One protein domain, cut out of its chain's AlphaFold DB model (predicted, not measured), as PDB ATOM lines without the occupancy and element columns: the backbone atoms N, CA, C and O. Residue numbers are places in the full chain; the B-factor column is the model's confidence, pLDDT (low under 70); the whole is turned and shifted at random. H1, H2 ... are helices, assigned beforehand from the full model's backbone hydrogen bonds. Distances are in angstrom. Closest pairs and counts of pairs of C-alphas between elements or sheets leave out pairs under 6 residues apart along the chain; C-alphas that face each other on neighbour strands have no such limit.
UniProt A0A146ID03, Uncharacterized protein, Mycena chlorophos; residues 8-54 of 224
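AT A GLANCE: This is residues 8 to 54 of the 224 residues of an uncharacterized protein of Mycena chlorophos (UniProt A0A146ID03). Going along the printed part, you meet a short helix, H1, which turns at a tight link into one very long, straight helix, H2, so that the two make a narrow, lopsided V. The short arm folds back beside the start of H2, and residues 31 to 54 stick out with no other part near them. The printed part has 47 residues with two named helices, H1 then H2, and no named strand: all helix. It is extended, a rod spanning 50 by 19 by 8 A, with a radius of gyration of the C-alphas of 15.4 A.

HOW THE PARTS SIT: Look first at H1, residues 11 to 20, and then at H2, residues 23 to 52. They are close but not clearly touching; their closest C-alphas, those of Ala 18 and Tyr 26, are 6.5 A apart. They run opposite ways at a shallow tilt of 28 degrees. Every O i to N i+4 pair is within hydrogen-bond range in H2, and 5 of 6 are in H1.

IN THESE COORDINATES: Find C-alpha 11 at (38.977, -46.281, -26.844); from there H1 runs 14.7 A to C-alpha 20. H2 begins at C-alpha 23, (33.755, -31.915, -19.977), and runs 43.4 A to C-alpha 52 at (16.403, -61.702, -46.361).

THE WHOLE: The two C-alphas farthest apart, those of Pro 22 and His 54, are 50.6 A apart. The printed part has no cut, and its one link between helices is tight. The B-factor column holds the pLDDT, the model's own confidence: its mean over the printed part is 77.2, and of the printed residues one, residue 17, is under 70.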
ATOM      1  N   ALA A   8      35.915 -51.569 -28.549       77.81
ATOM      2  CA  ALA A   8      37.287 -51.336 -28.074       77.81
ATOM      3  C   ALA A   8      38.198 -50.585 -29.071       77.81
ATOM      4  O   ALA A   8      39.252 -50.075 -28.709       77.81
ATOM      5  N   PHE A   9      37.809 -50.488 -30.348       80.00
ATOM      6  CA  PHE A   9      38.545 -49.699 -31.337       80.00
ATOM      7  C   PHE A   9      38.353 -48.176 -31.187       80.00
ATOM      8  O   PHE A   9      39.129 -47.416 -31.764       80.00
ATOM      9  N   LEU A  10      37.330 -47.718 -30.452       71.31
ATOM     10  CA  LEU A  10      37.065 -46.295 -30.199       71.31
ATOM     11  C   LEU A  10      37.805 -45.760 -28.969       71.31
ATOM     12  O   LEU A  10      37.975 -44.546 -28.870       71.31
ATOM     13  N   ASP A  11      38.273 -46.639 -28.081       77.38
ATOM     14  CA  ASP A  11      38.977 -46.281 -26.844       77.38
ATOM     15  C   ASP A  11      40.163 -45.327 -27.063       77.38
ATOM     16  O   ASP A  11      40.148 -44.248 -26.472       77.38
ATOM     17  N   PRO A  12      41.132 -45.596 -27.966       79.12
ATOM     18  CA  PRO A  12      42.279 -44.699 -28.140       79.12
ATOM     19  C   PRO A  12      41.890 -43.315 -28.683       79.12
ATOM     20  O   PRO A  12      42.570 -42.322 -28.429       79.12
ATOM     21  N   LEU A  13      40.783 -43.223 -29.427       74.94
ATOM     22  CA  LEU A  13      40.280 -41.955 -29.955       74.94
ATOM     23  C   LEU A  13      39.512 -41.175 -28.878       74.94
ATOM     24  O   LEU A  13      39.631 -39.953 -28.801       74.94
ATOM     25  N   LEU A  14      38.751 -41.875 -28.035       71.06
ATOM     26  CA  LEU A  14      38.037 -41.306 -26.890       71.06
ATOM     27  C   LEU A  14      38.996 -40.778 -25.825       71.06
ATOM     28  O   LEU A  14      38.727 -39.725 -25.251       71.06
ATOM     29  N   GLU A  15      40.103 -41.477 -25.597       78.12
ATOM     30  CA  GLU A  15      41.138 -41.089 -24.640       78.12
ATOM     31  C   GLU A  15      41.871 -39.817 -25.107       78.12
ATOM     32  O   GLU A  15      41.953 -38.848 -24.354       78.12
ATOM     33  N   TYR A  16      42.240 -39.738 -26.395       77.12
ATOM     34  CA  TYR A  16      42.814 -38.522 -26.994       77.12
ATOM     35  C   TYR A  16      41.848 -37.323 -26.967       77.12
ATOM     36  O   TYR A  16      42.251 -36.180 -26.746       77.12
ATOM     37  N   LEU A  17      40.549 -37.557 -27.181       68.19
ATOM     38  CA  LEU A  17      39.543 -36.495 -27.098       68.19
ATOM     39  C   LEU A  17      39.275 -36.043 -25.657       68.19
ATOM     40  O   LEU A  17      39.014 -34.858 -25.444       68.19
ATOM     41  N   ALA A  18      39.318 -36.954 -24.682       73.69
ATOM     42  CA  ALA A  18      39.109 -36.634 -23.271       73.69
ATOM     43  C   ALA A  18      40.199 -35.700 -22.725       73.69
ATOM     44  O   ALA A  18      39.904 -34.832 -21.905       73.69
ATOM     45  N   GLU A  19      41.433 -35.837 -23.211       79.00
ATOM     46  CA  GLU A  19      42.570 -35.012 -22.787       79.00
ATOM     47  C   GLU A  19      42.482 -33.556 -23.278       79.00
ATOM     48  O   GLU A  19      42.938 -32.637 -22.595       79.00
ATOM     49  N   GLN A  20      41.853 -33.318 -24.435       81.69
ATOM     50  CA  GLN A  20      41.858 -32.007 -25.095       81.69
ATOM     51  C   GLN A  20      40.551 -31.202 -24.939       81.69
ATOM     52  O   GLN A  20      40.543 -30.000 -25.225       81.69
ATOM     53  N   LEU A  21      39.434 -31.828 -24.541       71.94
ATOM     54  CA  LEU A  21      38.101 -31.208 -24.578       71.94
ATOM     55  C   LEU A  21      37.513 -30.902 -23.185       71.94
ATOM     56  O   LEU A  21      37.513 -31.753 -22.299       71.94
ATOM     57  N   PRO A  22      36.889 -29.721 -23.002       75.44
ATOM     58  CA  PRO A  22      36.050 -29.426 -21.844       75.44
ATOM     59  C   PRO A  22      34.944 -30.474 -21.651       75.44
ATOM     60  O   PRO A  22      34.231 -30.814 -22.597       75.44
ATOM     61  N   SER A  23      34.739 -30.901 -20.400       74.00
ATOM     62  CA  SER A  23      33.755 -31.915 -19.977       74.00
ATOM     63  C   SER A  23      32.385 -31.888 -20.700       74.00
ATOM     64  O   SER A  23      31.951 -32.945 -21.161       74.00
ATOM     65  N   PRO A  24      31.707 -30.735 -20.911       78.75
ATOM     66  CA  PRO A  24      30.414 -30.725 -21.608       78.75
ATOM     67  C   PRO A  24      30.487 -31.137 -23.089       78.75
ATOM     68  O   PRO A  24      29.546 -31.742 -23.603       78.75
ATOM     69  N   LEU A  25      31.590 -30.845 -23.784       73.50
ATOM     70  CA  LEU A  25      31.760 -31.222 -25.191       73.50
ATOM     71  C   LEU A  25      32.023 -32.721 -25.341       73.50
ATOM     72  O   LEU A  25      31.518 -33.342 -26.273       73.50
ATOM     73  N   TYR A  26      32.754 -33.303 -24.391       76.56
ATOM     74  CA  TYR A  26      33.020 -34.737 -24.349       76.56
ATOM     75  C   TYR A  26      31.725 -35.551 -24.190       76.56
ATOM     76  O   TYR A  26      31.445 -36.443 -24.995       76.56
ATOM     77  N   SER A  27      30.870 -35.189 -23.224       78.38
ATOM     78  CA  SER A  27      29.572 -35.855 -23.029       78.38
ATOM     79  C   SER A  27      28.635 -35.696 -24.227       78.38
ATOM     80  O   SER A  27      27.884 -36.618 -24.554       78.38
ATOM     81  N   PHE A  28      28.673 -34.544 -24.904       78.12
ATOM     82  CA  PHE A  28      27.908 -34.334 -26.131       78.12
ATOM     83  C   PHE A  28      28.398 -35.243 -27.264       78.12
ATOM     84  O   PHE A  28      27.578 -35.910 -27.894       78.12
ATOM     85  N   LEU A  29      29.714 -35.323 -27.497       77.62
ATOM     86  CA  LEU A  29      30.277 -36.158 -28.561       77.62
ATOM     87  C   LEU A  29      30.004 -37.644 -28.343       77.62
ATOM     88  O   LEU A  29      29.602 -38.321 -29.285       77.62
ATOM     89  N   ILE A  30      30.175 -38.149 -27.121       79.94
ATOM     90  CA  ILE A  30      29.885 -39.556 -26.820       79.94
ATOM     91  C   ILE A  30      28.419 -39.869 -27.068       79.94
ATOM     92  O   ILE A  30      28.108 -40.886 -27.688       79.94
ATOM     93  N   ASN A  31      27.512 -38.998 -26.618       78.75
ATOM     94  CA  ASN A  31      26.094 -39.180 -26.888       78.75
ATOM     95  C   ASN A  31      25.821 -39.162 -28.391       78.75
ATOM     96  O   ASN A  31      25.143 -40.062 -28.882       78.75
ATOM     97  N   LEU A  32      26.381 -38.206 -29.129       78.44
ATOM     98  CA  LEU A  32      26.217 -38.111 -30.576       78.44
ATOM     99  C   LEU A  32      26.701 -39.384 -31.287       78.44
ATOM    100  O   LEU A  32      25.944 -39.983 -32.048       78.44
ATOM    101  N   ILE A  33      27.932 -39.820 -31.005       75.38
ATOM    102  CA  ILE A  33      28.546 -41.012 -31.605       75.38
ATOM    103  C   ILE A  33      27.736 -42.258 -31.248       75.38
ATOM    104  O   ILE A  33      27.409 -43.040 -32.136       75.38
ATOM    105  N   SER A  34      27.343 -42.417 -29.982       84.62
ATOM    106  CA  SER A  34      26.553 -43.568 -29.529       84.62
ATOM    107  C   SER A  34      25.203 -43.654 -30.243       84.62
ATOM    108  O   SER A  34      24.808 -44.728 -30.690       84.62
ATOM    109  N   HIS A  35      24.492 -42.529 -30.378       79.94
ATOM    110  CA  HIS A  35      23.197 -42.503 -31.061       79.94
ATOM    111  C   HIS A  35      23.350 -42.711 -32.574       79.94
ATOM    112  O   HIS A  35      22.530 -43.412 -33.164       79.94
ATOM    113  N   LEU A  36      24.406 -42.173 -33.200       78.75
ATOM    114  CA  LEU A  36      24.713 -42.427 -34.612       78.75
ATOM    115  C   LEU A  36      25.020 -43.905 -34.873       78.75
ATOM    116  O   LEU A  36      24.521 -44.462 -35.848       78.75
ATOM    117  N   LEU A  37      25.799 -44.546 -33.999       76.44
ATOM    118  CA  LEU A  37      26.135 -45.964 -34.122       76.44
ATOM    119  C   LEU A  37      24.897 -46.850 -33.944       76.44
ATOM    120  O   LEU A  37      24.665 -47.751 -34.748       76.44
ATOM    121  N   ALA A  38      24.072 -46.560 -32.933       80.25
ATOM    122  CA  ALA A  38      22.817 -47.269 -32.699       80.25
ATOM    123  C   ALA A  38      21.852 -47.122 -33.888       80.25
ATOM    124  O   ALA A  38      21.243 -48.102 -34.318       80.25
ATOM    125  N   LEU A  39      21.755 -45.919 -34.462       75.44
ATOM    126  CA  LEU A  39      20.948 -45.658 -35.650       75.44
ATOM    127  C   LEU A  39      21.487 -46.411 -36.872       75.44
ATOM    128  O   LEU A  39      20.709 -47.046 -37.580       75.44
ATOM    129  N   ALA A  40      22.804 -46.403 -37.096       75.69
ATOM    130  CA  ALA A  40      23.432 -47.144 -38.188       75.69
ATOM    131  C   ALA A  40      23.185 -48.655 -38.065       75.69
ATOM    132  O   ALA A  40      22.853 -49.304 -39.056       75.69
ATOM    133  N   PHE A  41      23.281 -49.206 -36.851       82.56
ATOM    134  CA  PHE A  41      23.004 -50.618 -36.598       82.56
ATOM    135  C   PHE A  41      21.524 -50.963 -36.805       82.56
ATOM    136  O   PHE A  41      21.213 -51.962 -37.449       82.56
ATOM    137  N   ALA A  42      20.606 -50.113 -36.335       75.62
ATOM    138  CA  ALA A  42      19.173 -50.282 -36.565       75.62
ATOM    139  C   ALA A  42      18.839 -50.272 -38.066       75.62
ATOM    140  O   ALA A  42      18.156 -51.175 -38.550       75.62
ATOM    141  N   VAL A  43      19.387 -49.314 -38.820       77.62
ATOM    142  CA  VAL A  43      19.234 -49.243 -40.280       77.62
ATOM    143  C   VAL A  43      19.815 -50.482 -40.954       77.62
ATOM    144  O   VAL A  43      19.149 -51.078 -41.796       77.62
ATOM    145  N   TYR A  44      21.021 -50.903 -40.569       81.38
ATOM    146  CA  TYR A  44      21.644 -52.107 -41.112       81.38
ATOM    147  C   TYR A  44      20.785 -53.350 -40.852       81.38
ATOM    148  O   TYR A  44      20.518 -54.109 -41.781       81.38
ATOM    149  N   SER A  45      20.287 -53.525 -39.624       81.19
ATOM    150  CA  SER A  45      19.424 -54.654 -39.259       81.19
ATOM    151  C   SER A  45      18.112 -54.659 -40.045       81.19
ATOM    152  O   SER A  45      17.670 -55.713 -40.500       81.19
ATOM    153  N   LEU A  46      17.530 -53.480 -40.279       77.25
ATOM    154  CA  LEU A  46      16.307 -53.322 -41.054       77.25
ATOM    155  C   LEU A  46      16.540 -53.647 -42.533       77.25
ATOM    156  O   LEU A  46      15.760 -54.390 -43.122       77.25
ATOM    157  N   VAL A  47      17.630 -53.151 -43.125       78.94
ATOM    158  CA  VAL A  47      18.013 -53.456 -44.513       78.94
ATOM    159  C   VAL A  47      18.324 -54.946 -44.680       78.94
ATOM    160  O   VAL A  47      17.870 -55.554 -45.647       78.94
ATOM    161  N   ALA A  48      19.031 -55.555 -43.725       79.12
ATOM    162  CA  ALA A  48      19.323 -56.986 -43.723       79.12
ATOM    163  C   ALA A  48      18.043 -57.836 -43.629       79.12
ATOM    164  O   ALA A  48      17.880 -58.781 -44.403       79.12
ATOM    165  N   ALA A  49      17.104 -57.465 -42.752       75.81
ATOM    166  CA  ALA A  49      15.800 -58.119 -42.652       75.81
ATOM    167  C   ALA A  49      15.019 -58.013 -43.973       75.81
ATOM    168  O   ALA A  49      14.501 -59.016 -44.473       75.81
ATOM    169  N   LEU A  50      15.015 -56.830 -44.596       71.81
ATOM    170  CA  LEU A  50      14.339 -56.592 -45.872       71.81
ATOM    171  C   LEU A  50      14.942 -57.422 -47.018       71.81
ATOM    172  O   LEU A  50      14.198 -58.014 -47.794       71.81
ATOM    173  N   LEU A  51      16.276 -57.511 -47.091       78.19
ATOM    174  CA  LEU A  51      17.007 -58.312 -48.084       78.19
ATOM    175  C   LEU A  51      16.797 -59.820 -47.903       78.19
ATOM    176  O   LEU A  51      16.795 -60.557 -48.887       78.19
ATOM    177  N   SER A  52      16.628 -60.282 -46.663       79.56
ATOM    178  CA  SER A  52      16.403 -61.702 -46.361       79.56
ATOM    179  C   SER A  52      14.971 -62.180 -46.646       79.56
ATOM    180  O   SER A  52      14.727 -63.385 -46.703       79.56
ATOM    181  N   THR A  53      14.022 -61.258 -46.847       76.06
ATOM    182  CA  THR A  53      12.603 -61.585 -47.048       76.06
ATOM    183  C   THR A  53      12.273 -61.697 -48.537       76.06
ATOM    184  O   THR A  53      12.610 -60.817 -49.325       76.06
ATOM    185  N   HIS A  54      11.575 -62.765 -48.938       75.12
ATOM    186  CA  HIS A  54      11.232 -63.011 -50.342       75.12
ATOM    187  C   HIS A  54      10.366 -61.857 -50.915       75.12
ATOM    188  O   HIS A  54       9.315 -61.549 -50.343       75.12
TER     189      HIS A  54